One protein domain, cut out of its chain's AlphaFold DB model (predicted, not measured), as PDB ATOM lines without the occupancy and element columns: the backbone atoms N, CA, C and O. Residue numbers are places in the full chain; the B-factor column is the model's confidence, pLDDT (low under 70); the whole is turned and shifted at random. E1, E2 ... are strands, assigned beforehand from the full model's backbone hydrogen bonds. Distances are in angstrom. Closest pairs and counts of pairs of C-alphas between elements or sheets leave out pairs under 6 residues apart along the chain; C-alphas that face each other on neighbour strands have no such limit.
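Overview. This is residues 52 to 152 of the 326 residues of an uncharacterized protein of Stieleria varia (UniProt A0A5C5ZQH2). This is a long rod of strands, in which one large, twisted sheet forms a wall and a small sheet, E7 E8 E9, lies over part of it, so that the two are only partly face to face. The long strands E4 and E5 run along the rod; E2 and E3 lie beside different parts of E4, E1 and E10 continue the wall beyond E2, and E6, beyond E5, runs on into E7 of the small sheet. The printed part has 101 residues with no named helix and ten named strands, E1 to E10 in that order, and its class is all strand. The large sheet, E1 to E6 with E10, is branched and the small one has the order E7 E8 E9; the neighbours in both are antiparallel. The whole is only just compact, close to loose, with a radius of gyration of the C-alphas of 14.9 A and spans of 51 by 24 by 24 A.

Along the chain. E1, residues 52 to 57, begins at C-alpha 52 (142.845, 131.959, 122.593), and E2 is residues 60 to 66, 19.5 A long. E3 is residues 70 to 73. E4, residues 79 to 91, is 38.0 A long, and E5, residues 98 to 109, is 36.7 A long. E6 is residues 112 to 117, E7 residues 119 to 122, E8 residues 125 to 131, 19.9 A long, and E9 residues 137 to 141. E10, residues 146 to 151, ends at C-alpha 151 (143.708, 134.253, 117.646).

Arrangement. E1 has E2 on one side, a hairpin with N 53 and O 64 2.8 A apart, and E10 on the other side, with N 54 and O 149 2.8 A apart. E4 has E2 and E3 on one side and E5 on the other side. The pairing is staggered: E2 is beside residues 85 to 91, with N 63 and O 88 2.8 A apart, and E3 beside residues 79 to 82, with N 72 and O 80 2.8 A apart. E3, E4, E5 and E6 form a meander, each strand the antiparallel neighbour of the one before; N 81 and O 106 are 2.8 A apart, and N 107 and O 115 2.8 A. E6 runs on into E7 across one residue, at 35 degrees. E7, E8 and E9 form a second meander, with N 120 and O 127 2.8 A apart and N 128 and O 140 2.8 A. Between the sheets, the closest C-alphas of E4 and E7 are those of Tyr 89 and Ile 122, 6.6 A apart, and of E5 and E8 those of Ala 106 and Tyr 131, 6.5 A. E4 and E8 are near each other, while E9 is apart from E4 and E5.

Size, cuts and confidence. The two C-alphas farthest apart, those of Ala 75 and Gly 93, are 51.6 A from each other. The printed part has no cut and no long link; the link from E4 to E5 is short and the others are tight. The mean pLDDT of the printed part is 89.9, and residues 144 and 152 are under 70.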
ATOM      1  N   LEU A  52     144.240 131.966 122.976       88.44
ATOM      2  CA  LEU A  52     142.845 131.959 122.593       88.44
ATOM      3  C   LEU A  52     142.692 131.247 121.252       88.44
ATOM      4  O   LEU A  52     143.339 131.601 120.267       88.44
ATOM      5  N   TYR A  53     141.804 130.268 121.219       89.50
ATOM      6  CA  TYR A  53     141.358 129.606 120.005       89.50
ATOM      7  C   TYR A  53     139.893 129.938 119.773       89.50
ATOM      8  O   TYR A  53     139.113 129.973 120.723       89.50
ATOM      9  N   VAL A  54     139.512 130.135 118.520       90.75
ATOM     10  CA  VAL A  54     138.116 130.114 118.090       90.75
ATOM     11  C   VAL A  54     137.872 128.787 117.391       90.75
ATOM     12  O   VAL A  54     138.633 128.394 116.516       90.75
ATOM     13  N   ILE A  55     136.835 128.082 117.810       91.88
ATOM     14  CA  ILE A  55     136.427 126.790 117.273       91.88
ATOM     15  C   ILE A  55     135.105 127.015 116.555       91.88
ATOM     16  O   ILE A  55     134.142 127.475 117.173       91.88
ATOM     17  N   THR A  56     135.044 126.703 115.269       89.75
ATOM     18  CA  THR A  56     133.812 126.800 114.481       89.75
ATOM     19  C   THR A  56     133.336 125.411 114.085       89.75
ATOM     20  O   THR A  56     134.136 124.505 113.858       89.75
ATOM     21  N   GLY A  57     132.019 125.242 114.029       88.81
ATOM     22  CA  GLY A  57     131.364 124.010 113.608       88.81
ATOM     23  C   GLY A  57     129.910 124.277 113.229       88.81
ATOM     24  O   GLY A  57     129.423 125.416 113.276       88.81
ATOM     25  N   ASP A  58     129.192 123.225 112.856       86.75
ATOM     26  CA  ASP A  58     127.820 123.367 112.357       86.75
ATOM     27  C   ASP A  58     126.861 123.878 113.445       86.75
ATOM     28  O   ASP A  58     125.976 124.692 113.167       86.75
ATOM     29  N   ALA A  59     127.089 123.479 114.700       92.38
ATOM     30  CA  ALA A  59     126.237 123.835 115.832       92.38
ATOM     31  C   ALA A  59     126.436 125.272 116.352       92.38
ATOM     32  O   ALA A  59     125.536 125.828 116.988       92.38
ATOM     33  N   GLY A  60     127.587 125.899 116.101       93.25
ATOM     34  CA  GLY A  60     127.934 127.169 116.731       93.25
ATOM     35  C   GLY A  60     129.405 127.587 116.607       93.25
ATOM     36  O   GLY A  60     130.190 127.020 115.846       93.25
ATOM     37  N   THR A  61     129.793 128.570 117.412       93.31
ATOM     38  CA  THR A  61     131.178 129.029 117.546       93.31
ATOM     39  C   THR A  61     131.544 129.032 119.018       93.31
ATOM     40  O   THR A  61     130.838 129.612 119.841       93.31
ATOM     41  N   ALA A  62     132.664 128.412 119.358       95.19
ATOM     42  CA  ALA A  62     133.266 128.492 120.677       95.19
ATOM     43  C   ALA A  62     134.531 129.347 120.638       95.19
ATOM     44  O   ALA A  62     135.223 129.410 119.628       95.19
ATOM     45  N   ALA A  63     134.869 129.965 121.761       94.62
ATOM     46  CA  ALA A  63     136.220 130.422 122.011       94.62
ATOM     47  C   ALA A  63     136.761 129.759 123.274       94.62
ATOM     48  O   ALA A  63     136.071 129.698 124.291       94.62
ATOM     49  N   LEU A  64     137.991 129.268 123.191       94.81
ATOM     50  CA  LEU A  64     138.701 128.534 124.229       94.81
ATOM     51  C   LEU A  64     139.987 129.283 124.566       94.81
ATOM     52  O   LEU A  64     140.881 129.395 123.732       94.81
ATOM     53  N   LEU A  65     140.082 129.778 125.795       93.12
ATOM     54  CA  LEU A  65     141.294 130.372 126.338       93.12
ATOM     55  C   LEU A  65     142.004 129.335 127.206       93.12
ATOM     56  O   LEU A  65     141.532 129.027 128.301       93.12
ATOM     57  N   LEU A  66     143.137 128.816 126.734       91.31
ATOM     58  CA  LEU A  66     144.058 128.050 127.574       91.31
ATOM     59  C   LEU A  66     144.943 129.032 128.340       91.31
ATOM     60  O   LEU A  66     145.639 129.848 127.731       91.31
ATOM     61  N   GLU A  67     144.908 128.968 129.666       90.25
ATOM     62  CA  GLU A  67     145.728 129.814 130.528       90.25
ATOM     63  C   GLU A  67     147.151 129.253 130.679       90.25
ATOM     64  O   GLU A  67     147.524 128.252 130.067       90.25
ATOM     65  N   ASN A  68     147.980 129.926 131.481       86.19
ATOM     66  CA  ASN A  68     149.356 129.494 131.708       86.19
ATOM     67  C   ASN A  68     149.402 128.100 132.338       86.19
ATOM     68  O   ASN A  68     148.714 127.824 133.324       86.19
ATOM     69  N   ILE A  69     150.275 127.259 131.789       86.56
ATOM     70  CA  ILE A  69     150.566 125.938 132.334       86.56
ATOM     71  C   ILE A  69     151.281 126.088 133.685       86.56
ATOM     72  O   ILE A  69     152.331 126.723 133.772       86.56
ATOM     73  N   ASP A  70     150.721 125.479 134.730       90.06
ATOM     74  CA  ASP A  70     151.359 125.310 136.040       90.06
ATOM     75  C   ASP A  70     151.963 123.903 136.102       90.06
ATOM     76  O   ASP A  70     151.283 122.918 136.407       90.06
ATOM     77  N   GLU A  71     153.244 123.807 135.750       89.31
ATOM     78  CA  GLU A  71     154.020 122.573 135.809       89.31
ATOM     79  C   GLU A  71     154.819 122.493 137.113       89.31
ATOM     80  O   GLU A  71     155.670 123.332 137.416       89.31
ATOM     81  N   ARG A  72     154.563 121.433 137.885       90.69
ATOM     82  CA  ARG A  72     155.243 121.139 139.149       90.69
ATOM     83  C   ARG A  72     155.879 119.761 139.071       90.69
ATOM     84  O   ARG A  72     155.312 118.779 139.553       90.69
ATOM     85  N   ALA A  73     157.057 119.699 138.460       89.19
ATOM     86  CA  ALA A  73     157.887 118.503 138.396       89.19
ATOM     87  C   ALA A  73     159.121 118.633 139.299       89.19
ATOM     88  O   ALA A  73     159.708 119.706 139.436       89.19
ATOM     89  N   ASN A  74     159.512 117.535 139.947       90.00
ATOM     90  CA  ASN A  74     160.769 117.463 140.688       90.00
ATOM     91  C   ASN A  74     161.958 117.199 139.738       90.00
ATOM     92  O   ASN A  74     161.779 116.984 138.542       90.00
ATOM     93  N   ALA A  75     163.181 117.138 140.275       90.69
ATOM     94  CA  ALA A  75     164.399 116.913 139.481       90.69
ATOM     95  C   ALA A  75     164.422 115.581 138.701       90.69
ATOM     96  O   ALA A  75     165.206 115.425 137.773       90.69
ATOM     97  N   THR A  76     163.574 114.621 139.077       89.44
ATOM     98  CA  THR A  76     163.425 113.333 138.380       89.44
ATOM     99  C   THR A  76     162.328 113.357 137.309       89.44
ATOM    100  O   THR A  76     162.045 112.323 136.722       89.44
ATOM    101  N   GLY A  77     161.671 114.499 137.071       89.50
ATOM    102  CA  GLY A  77     160.548 114.609 136.133       89.50
ATOM    103  C   GLY A  77     159.234 114.015 136.658       89.50
ATOM    104  O   GLY A  77     158.286 113.841 135.898       89.50
ATOM    105  N   ASN A  78     159.161 113.680 137.949       94.69
ATOM    106  CA  ASN A  78     157.932 113.231 138.599       94.69
ATOM    107  C   ASN A  78     157.144 114.459 139.062       94.69
ATOM    108  O   ASN A  78     157.693 115.314 139.764       94.69
ATOM    109  N   GLY A  79     155.871 114.565 138.686       94.44
ATOM    110  CA  GLY A  79     155.147 115.817 138.876       94.44
ATOM    111  C   GLY A  79     153.694 115.821 138.441       94.44
ATOM    112  O   GLY A  79     153.107 114.787 138.120       94.44
ATOM    113  N   ILE A  80     153.116 117.018 138.451       94.44
ATOM    114  CA  ILE A  80     151.776 117.292 137.931       94.44
ATOM    115  C   ILE A  80     151.837 118.568 137.097       94.44
ATOM    116  O   ILE A  80     152.490 119.536 137.480       94.44
ATOM    117  N   VAL A  81     151.125 118.556 135.981       93.56
ATOM    118  CA  VAL A  81     150.879 119.697 135.108       93.56
ATOM    119  C   VAL A  81     149.404 120.054 135.213       93.56
ATOM    120  O   VAL A  81     148.559 119.163 135.114       93.56
ATOM    121  N   TRP A  82     149.094 121.335 135.394       94.25
ATOM    122  CA  TRP A  82     147.736 121.870 135.322       94.25
ATOM    123  C   TRP A  82     147.636 122.912 134.219       94.25
ATOM    124  O   TRP A  82     148.493 123.786 134.115       94.25
ATOM    125  N   VAL A  83     146.552 122.867 133.448       93.12
ATOM    126  CA  VAL A  83     146.224 123.917 132.476       93.12
ATOM    127  C   VAL A  83     144.802 124.388 132.750       93.12
ATOM    128  O   VAL A  83     143.844 123.699 132.390       93.12
ATOM    129  N   PRO A  84     144.626 125.516 133.456       94.19
ATOM    130  CA  PRO A  84     143.320 126.136 133.564       94.19
ATOM    131  C   PRO A  84     142.845 126.586 132.183       94.19
ATOM    132  O   PRO A  84     143.646 126.989 131.338       94.19
ATOM    133  N   PHE A  85     141.540 126.532 131.961       95.25
ATOM    134  CA  PHE A  85     140.952 127.071 130.747       95.25
ATOM    135  C   PHE A  85     139.628 127.762 131.030       95.25
ATOM    136  O   PHE A  85     138.908 127.431 131.976       95.25
ATOM    137  N   GLN A  86     139.301 128.712 130.168       95.56
ATOM    138  CA  GLN A  86     138.008 129.372 130.126       95.56
ATOM    139  C   GLN A  86     137.414 129.195 128.733       95.56
ATOM    140  O   GLN A  86     138.145 129.103 127.746       95.56
ATOM    141  N   TRP A  87     136.092 129.180 128.633       96.88
ATOM    142  CA  TRP A  87     135.415 129.088 127.348       96.88
ATOM    143  C   TRP A  87     134.171 129.968 127.269       96.88
ATOM    144  O   TRP A  87     133.506 130.252 128.269       96.88
ATOM    145  N   ARG A  88     133.861 130.379 126.041       96.38
ATOM    146  CA  ARG A  88     132.612 131.018 125.619       96.38
ATOM    147  C   ARG A  88     132.040 130.200 124.466       96.38
ATOM    148  O   ARG A  88     132.807 129.703 123.647       96.38
ATOM    149  N   TYR A  89     130.727 130.064 124.385       96.62
ATOM    150  CA  TYR A  89     130.054 129.368 123.292       96.62
ATOM    151  C   TYR A  89     128.831 130.150 122.835       96.62
ATOM    152  O   TYR A  89     128.009 130.567 123.651       96.62
ATOM    153  N   LEU A  90     128.715 130.336 121.526       95.00
ATOM    154  CA  LEU A  90     127.558 130.907 120.863       95.00
ATOM    155  C   LEU A  90     126.946 129.844 119.953       95.00
ATOM    156  O   LEU A  90     127.516 129.495 118.920       95.00
ATOM    157  N   GLU A  91     125.782 129.335 120.341       95.31
ATOM    158  CA  GLU A  91     124.999 128.434 119.498       95.31
ATOM    159  C   GLU A  91     124.484 129.172 118.254       95.31
ATOM    160  O   GLU A  91     124.130 130.356 118.307       95.31
ATOM    161  N   ARG A  92     124.424 128.477 117.116       89.75
ATOM    162  CA  ARG A  92     123.923 129.043 115.862       89.75
ATOM    163  C   ARG A  92     122.475 129.516 116.024       89.75
ATOM    164  O   ARG A  92     121.585 128.750 116.373       89.75
ATOM    165  N   GLY A  93     122.237 130.797 115.744       88.00
ATOM    166  CA  GLY A  93     120.921 131.432 115.888       88.00
ATOM    167  C   GLY A  93     120.579 131.893 117.312       88.00
ATOM    168  O   GLY A  93     119.551 132.549 117.503       88.00
ATOM    169  N   ALA A  94     121.429 131.617 118.305       92.38
ATOM    170  CA  ALA A  94     121.257 132.159 119.646       92.38
ATOM    171  C   ALA A  94     121.640 133.647 119.705       92.38
ATOM    172  O   ALA A  94     122.468 134.144 118.946       92.38
ATOM    173  N   LYS A  95     121.026 134.371 120.649       91.25
ATOM    174  CA  LYS A  95     121.315 135.795 120.912       91.25
ATOM    175  C   LYS A  95     122.316 136.013 122.045       91.25
ATOM    176  O   LYS A  95     122.745 137.139 122.275       91.25
ATOM    177  N   SER A  96     122.629 134.963 122.794       93.25
ATOM    178  CA  SER A  96     123.443 135.027 124.002       93.25
ATOM    179  C   SER A  96     124.442 133.888 124.033       93.25
ATOM    180  O   SER A  96     124.140 132.779 123.603       93.25
ATOM    181  N   GLU A  97     125.604 134.172 124.605       95.38
ATOM    182  CA  GLU A  97     126.660 133.190 124.803       95.38
ATOM    183  C   GLU A  97     126.492 132.471 126.141       95.38
ATOM    184  O   GLU A  97     126.071 133.070 127.135       95.38
ATOM    185  N   THR A  98     126.891 131.206 126.182       96.75
ATOM    186  CA  THR A  98     127.184 130.498 127.428       96.75
ATOM    187  C   THR A  98     128.677 130.586 127.719       96.75
ATOM    188  O   THR A  98     129.499 130.761 126.818       96.75
ATOM    189  N   THR A  99     129.046 130.518 128.995       96.25
ATOM    190  CA  THR A  99     130.447 130.600 129.419       96.25
ATOM    191  C   THR A  99     130.734 129.544 130.467       96.25
ATOM    192  O   THR A  99     129.829 129.109 131.185       96.25
ATOM    193  N   GLY A 100     131.995 129.157 130.577       95.88
ATOM    194  CA  GLY A 100     132.441 128.251 131.616       95.88
ATOM    195  C   GLY A 100     133.949 128.270 131.778       95.88
ATOM    196  O   GLY A 100     134.677 129.007 131.111       95.88
ATOM    197  N   ASN A 101     134.416 127.468 132.722       96.69
ATOM    198  CA  ASN A 101     135.826 127.269 132.991       96.69
ATOM    199  C   ASN A 101     136.073 125.820 133.406       96.69
ATOM    200  O   ASN A 101     135.147 125.084 133.749       96.69
ATOM    201  N   GLY A 102     137.333 125.418 133.347       95.88
ATOM    202  CA  GLY A 102     137.761 124.091 133.743       95.88
ATOM    203  C   GLY A 102     139.263 124.031 133.966       95.88
ATOM    204  O   GLY A 102     139.966 125.046 133.961       95.88
ATOM    205  N   LYS A 103     139.752 122.818 134.220       94.75
ATOM    206  CA  LYS A 103     141.176 122.537 134.385       94.75
ATOM    207  C   LYS A 103     141.507 121.202 133.753       94.75
ATOM    208  O   LYS A 103     140.858 120.202 134.044       94.75
ATOM    209  N   LEU A 104     142.554 121.207 132.949       94.44
ATOM    210  CA  LEU A 104     143.198 120.015 132.429       94.44
ATOM    211  C   LEU A 104     144.324 119.620 133.371       94.44
ATOM    212  O   LEU A 104     144.903 120.481 134.047       94.44
ATOM    213  N   PHE A 105     144.643 118.332 133.410       94.69
ATOM    214  CA  PHE A 105     145.767 117.859 134.204       94.69
ATOM    215  C   PHE A 105     146.519 116.725 133.526       94.69
ATOM    216  O   PHE A 105     145.919 115.874 132.872       94.69
ATOM    217  N   ALA A 106     147.827 116.674 133.752       95.00
ATOM    218  CA  ALA A 106     148.662 115.527 133.426       95.00
ATOM    219  C   ALA A 106     149.544 115.179 134.628       95.00
ATOM    220  O   ALA A 106     150.165 116.047 135.239       95.00
ATOM    221  N   LYS A 107     149.596 113.900 134.988       95.38
ATOM    222  CA  LYS A 107     150.514 113.373 135.994       95.38
ATOM    223  C   LYS A 107     151.757 112.851 135.288       95.38
ATOM    224  O   LYS A 107     151.643 112.011 134.396       95.38
ATOM    225  N   LEU A 108     152.922 113.322 135.715       95.19
ATOM    226  CA  LEU A 108     154.207 112.942 135.146       95.19
ATOM    227  C   LEU A 108     154.902 111.903 136.018       95.19
ATOM    228  O   LEU A 108     154.982 112.058 137.242       95.19
ATOM    229  N   LYS A 109     155.438 110.876 135.364       94.88
ATOM    230  CA  LYS A 109     156.347 109.902 135.944       94.88
ATOM    231  C   LYS A 109     157.609 109.808 135.100       94.88
ATOM    232  O   LYS A 109     157.531 109.475 133.920       94.88
ATOM    233  N   ASP A 110     158.750 110.122 135.702       93.38
ATOM    234  CA  ASP A 110     160.059 110.141 135.039       93.38
ATOM    235  C   ASP A 110     160.053 110.959 133.726       93.38
ATOM    236  O   ASP A 110     160.597 110.546 132.702       93.38
ATOM    237  N   GLY A 111     159.353 112.103 133.741       87.81
ATOM    238  CA  GLY A 111     159.197 113.006 132.594       87.81
ATOM    239  C   GLY A 111     158.145 112.586 131.561       87.81
ATOM    240  O   GLY A 111     157.981 113.273 130.560       87.81
ATOM    241  N   LYS A 112     157.415 111.482 131.774       90.81
ATOM    242  CA  LYS A 112     156.388 110.972 130.849       90.81
ATOM    243  C   LYS A 112     154.989 111.063 131.445       90.81
ATOM    244  O   LYS A 112     154.819 110.895 132.649       90.81
ATOM    245  N   VAL A 113     153.973 111.263 130.608       91.00
ATOM    246  CA  VAL A 113     152.567 111.265 131.045       91.00
ATOM    247  C   VAL A 113     152.148 109.857 131.492       91.00
ATOM    248  O   VAL A 113     152.163 108.919 130.701       91.00
ATOM    249  N   GLU A 114     151.776 109.704 132.766       93.31
ATOM    250  CA  GLU A 114     151.243 108.457 133.345       93.31
ATOM    251  C   GLU A 114     149.705 108.442 133.340       93.31
ATOM    252  O   GLU A 114     149.089 107.389 133.182       93.31
ATOM    253  N   ALA A 115     149.080 109.605 133.535       86.88
ATOM    254  CA  ALA A 115     147.631 109.779 133.537       86.88
ATOM    255  C   ALA A 115     147.274 111.224 133.172       86.88
ATOM    256  O   ALA A 115     148.017 112.141 133.525       86.88
ATOM    257  N   SER A 116     146.125 111.443 132.536       87.12
ATOM    258  CA  SER A 116     145.662 112.785 132.173       87.12
ATOM    259  C   SER A 116     144.144 112.919 132.244       87.12
ATOM    260  O   SER A 116     143.418 112.000 131.874       87.12
ATOM    261  N   GLY A 117     143.678 114.087 132.681       85.62
ATOM    262  CA  GLY A 117     142.341 114.592 132.382       85.62
ATOM    263  C   GLY A 117     142.464 115.545 131.203       85.62
ATOM    264  O   GLY A 117     142.952 116.663 131.374       85.62
ATOM    265  N   SER A 118     142.094 115.059 130.021       88.75
ATOM    266  CA  SER A 118     142.344 115.716 128.737       88.75
ATOM    267  C   SER A 118     141.092 116.303 128.089       88.75
ATOM    268  O   SER A 118     141.217 117.124 127.194       88.75
ATOM    269  N   GLU A 119     139.896 115.893 128.498       94.75
ATOM    270  CA  GLU A 119     138.659 116.272 127.813       94.75
ATOM    271  C   GLU A 119     138.230 117.713 128.130       94.75
ATOM    272  O   GLU A 119     138.217 118.148 129.286       94.75
ATOM    273  N   ILE A 120     137.868 118.444 127.079       95.75
ATOM    274  CA  ILE A 120     137.303 119.789 127.112       95.75
ATOM    275  C   ILE A 120     135.956 119.725 126.394       95.75
ATOM    276  O   ILE A 120     135.912 119.558 125.177       95.75
ATOM    277  N   SER A 121     134.866 119.931 127.131       96.31
ATOM    278  CA  SER A 121     133.526 120.036 126.548       96.31
ATOM    279  C   SER A 121     133.073 121.497 126.503       96.31
ATOM    280  O   SER A 121     133.032 122.170 127.539       96.31
ATOM    281  N   ILE A 122     132.724 121.994 125.314       96.44
ATOM    282  CA  ILE A 122     132.252 123.370 125.093       96.44
ATOM    283  C   ILE A 122     130.980 123.331 124.247       96.44
ATOM    284  O   ILE A 122     131.032 123.143 123.033       96.44
ATOM    285  N   GLY A 123     129.821 123.513 124.881       94.06
ATOM    286  CA  GLY A 123     128.547 123.283 124.198       94.06
ATOM    287  C   GLY A 123     128.475 121.830 123.693       94.06
ATOM    288  O   GLY A 123     128.655 120.924 124.507       94.06
ATOM    289  N   PRO A 124     128.226 121.586 122.392       94.88
ATOM    290  CA  PRO A 124     128.254 120.246 121.806       94.88
ATOM    291  C   PRO A 124     129.665 119.776 121.409       94.88
ATOM    292  O   PRO A 124     129.819 118.630 121.002       94.88
ATOM    293  N   TYR A 125     130.683 120.637 121.491       95.06
ATOM    294  CA  TYR A 125     132.027 120.319 121.016       95.06
ATOM    295  C   TYR A 125     132.828 119.558 122.057       95.06
ATOM    296  O   TYR A 125     132.860 119.945 123.228       95.06
ATOM    297  N   GLN A 126     133.512 118.516 121.593       94.69
ATOM    298  CA  GLN A 126     134.461 117.738 122.373       94.69
ATOM    299  C   GLN A 126     135.861 117.932 121.802       94.69
ATOM    300  O   GLN A 126     136.106 117.699 120.619       94.69
ATOM    301  N   LEU A 127     136.776 118.380 122.655       92.88
ATOM    302  CA  LEU A 127     138.196 118.478 122.351       92.88
ATOM    303  C   LEU A 127     138.979 117.678 123.387       92.88
ATOM    304  O   LEU A 127     138.555 117.530 124.533       92.88
ATOM    305  N   HIS A 128     140.158 117.213 123.005       90.94
ATOM    306  CA  HIS A 128     141.095 116.567 123.907       90.94
ATOM    307  C   HIS A 128     142.399 117.349 123.941       90.94
ATOM    308  O   HIS A 128     142.898 117.801 122.919       90.94
ATOM    309  N   TRP A 129     142.974 117.508 125.122       90.88
ATOM    310  CA  TRP A 129     144.277 118.115 125.307       90.88
ATOM    311  C   TRP A 129     145.293 117.085 125.784       90.88
ATOM    312  O   TRP A 129     145.089 116.418 126.799       90.88
ATOM    313  N   HIS A 130     146.417 116.988 125.087       87.44
ATOM    314  CA  HIS A 130     147.496 116.069 125.419       87.44
ATOM    315  C   HIS A 130     148.729 116.855 125.849       87.44
ATOM    316  O   HIS A 130     149.226 117.699 125.113       87.44
ATOM    317  N   TYR A 131     149.250 116.574 127.043       88.88
ATOM    318  CA  TYR A 131     150.544 117.122 127.439       88.88
ATOM    319  C   TYR A 131     151.661 116.444 126.645       88.88
ATOM    320  O   TYR A 131     151.703 115.214 126.580       88.88
ATOM    321  N   LEU A 132     152.569 117.241 126.081       83.75
ATOM    322  CA  LEU A 132     153.760 116.742 125.401       83.75
ATOM    323  C   LEU A 132     154.942 116.758 126.385       83.75
ATOM    324  O   LEU A 132     155.219 115.749 127.027       83.75
ATOM    325  N   GLN A 133     155.612 117.905 126.523       81.44
ATOM    326  CA  GLN A 133     156.728 118.161 127.446       81.44
ATOM    327  C   GLN A 133     157.049 119.667 127.491       81.44
ATOM    328  O   GLN A 133     156.638 120.402 126.590       81.44
ATOM    329  N   ASP A 134     157.811 120.118 128.490       81.31
ATOM    330  CA  ASP A 134     158.327 121.492 128.625       81.31
ATOM    331  C   ASP A 134     157.247 122.584 128.496       81.31
ATOM    332  O   ASP A 134     157.394 123.551 127.738       81.31
ATOM    333  N   GLY A 135     156.117 122.417 129.190       77.81
ATOM    334  CA  GLY A 135     155.004 123.367 129.099       77.81
ATOM    335  C   GLY A 135     154.352 123.436 127.708       77.81
ATOM    336  O   GLY A 135     153.779 124.466 127.335       77.81
ATOM    337  N   LYS A 136     154.435 122.359 126.921       81.44
ATOM    338  CA  LYS A 136     153.739 122.221 125.636       81.44
ATOM    339  C   LYS A 136     152.619 121.200 125.736       81.44
ATOM    340  O   LYS A 136     152.741 120.180 126.412       81.44
ATOM    341  N   GLY A 137     151.545 121.460 125.006       84.00
ATOM    342  CA  GLY A 137     150.474 120.501 124.822       84.00
ATOM    343  C   GLY A 137     149.841 120.623 123.447       84.00
ATOM    344  O   GLY A 137     150.035 121.616 122.747       84.00
ATOM    345  N   GLU A 138     149.089 119.598 123.098       83.44
ATOM    346  CA  GLU A 138     148.397 119.424 121.835       83.44
ATOM    347  C   GLU A 138     146.888 119.496 122.057       83.44
ATOM    348  O   GLU A 138     146.390 118.895 123.005       83.44
ATOM    349  N   LEU A 139     146.160 120.217 121.200       86.31
ATOM    350  CA  LEU A 139     144.702 120.127 121.121       86.31
ATOM    351  C   LEU A 139     144.325 119.199 119.966       86.31
ATOM    352  O   LEU A 139     144.643 119.476 118.813       86.31
ATOM    353  N   VAL A 140     143.609 118.135 120.294       83.75
ATOM    354  CA  VAL A 140     143.047 117.144 119.378       83.75
ATOM    355  C   VAL A 140     141.544 117.374 119.297       83.75
ATOM    356  O   VAL A 140     140.873 117.583 120.309       83.75
ATOM    357  N   PHE A 141     141.016 117.362 118.085       85.50
ATOM    358  CA  PHE A 141     139.604 117.579 117.801       85.50
ATOM    359  C   PHE A 141     139.233 116.827 116.527       85.50
ATOM    360  O   PHE A 141     140.108 116.484 115.730       85.50
ATOM    361  N   ASP A 142     137.940 116.588 116.326       82.06
ATOM    362  CA  ASP A 142     137.475 115.999 115.080       82.06
ATOM    363  C   ASP A 142     137.454 117.058 113.970       82.06
ATOM    364  O   ASP A 142     136.591 117.940 113.933       82.06
ATOM    365  N   ALA A 143     138.417 116.974 113.051       71.19
ATOM    366  CA  ALA A 143     138.470 117.846 111.883       71.19
ATOM    367  C   ALA A 143     137.289 117.612 110.920       71.19
ATOM    368  O   ALA A 143     137.016 118.483 110.087       71.19
ATOM    369  N   HIS A 144     136.567 116.480 111.036       66.94
ATOM    370  CA  HIS A 144     135.288 116.255 110.358       66.94
ATOM    371  C   HIS A 144     134.249 117.309 110.741       66.94
ATOM    372  O   HIS A 144     133.524 117.829 109.894       66.94
ATOM    373  N   GLU A 145     134.214 117.682 112.010       77.81
ATOM    374  CA  GLU A 145     133.137 118.504 112.555       77.81
ATOM    375  C   GLU A 145     133.578 119.946 112.810       77.81
ATOM    376  O   GLU A 145     132.768 120.871 112.693       77.81
ATOM    377  N   LEU A 146     134.859 120.150 113.127       83.88
ATOM    378  CA  LEU A 146     135.355 121.399 113.696       83.88
ATOM    379  C   LEU A 146     136.516 122.001 112.897       83.88
ATOM    380  O   LEU A 146     137.351 121.304 112.321       83.88
ATOM    381  N   SER A 147     136.596 123.330 112.923       79.00
ATOM    382  CA  SER A 147     137.781 124.098 112.526       79.00
ATOM    383  C   SER A 147     138.318 124.871 113.723       79.00
ATOM    384  O   SER A 147     137.546 125.391 114.529       79.00
ATOM    385  N   LEU A 148     139.644 124.942 113.848       84.19
ATOM    386  CA  LEU A 148     140.329 125.591 114.963       84.19
ATOM    387  C   LEU A 148     141.157 126.772 114.449       84.19
ATOM    388  O   LEU A 148     142.068 126.603 113.644       84.19
ATOM    389  N   HIS A 149     140.870 127.964 114.960       80.81
ATOM    390  CA  HIS A 149     141.472 129.221 114.534       80.81
ATOM    391  C   HIS A 149     142.234 129.845 115.715       80.81
ATOM    392  O   HIS A 149     141.601 130.331 116.657       80.81
ATOM    393  N   PRO A 150     143.578 129.828 115.738       78.81
ATOM    394  CA  PRO A 150     144.329 130.551 116.761       78.81
ATOM    395  C   PRO A 150     144.126 132.062 116.581       78.81
ATOM    396  O   PRO A 150     144.183 132.565 115.462       78.81
ATOM    397  N   VAL A 151     143.902 132.795 117.673       77.31
ATOM    398  CA  VAL A 151     143.708 134.253 117.646       77.31
ATOM    399  C   VAL A 151     144.819 134.932 118.441       77.31
ATOM    400  O   VAL A 151     145.249 134.434 119.477       77.31
ATOM    401  N   VAL A 152     145.277 136.095 117.967       69.38
ATOM    402  CA  VAL A 152     146.347 136.887 118.610       69.38
ATOM    403  C   VAL A 152     145.938 137.402 120.000       69.38
ATOM    404  O   VAL A 152     146.787 137.724 120.824       69.38
TER     405      VAL A 152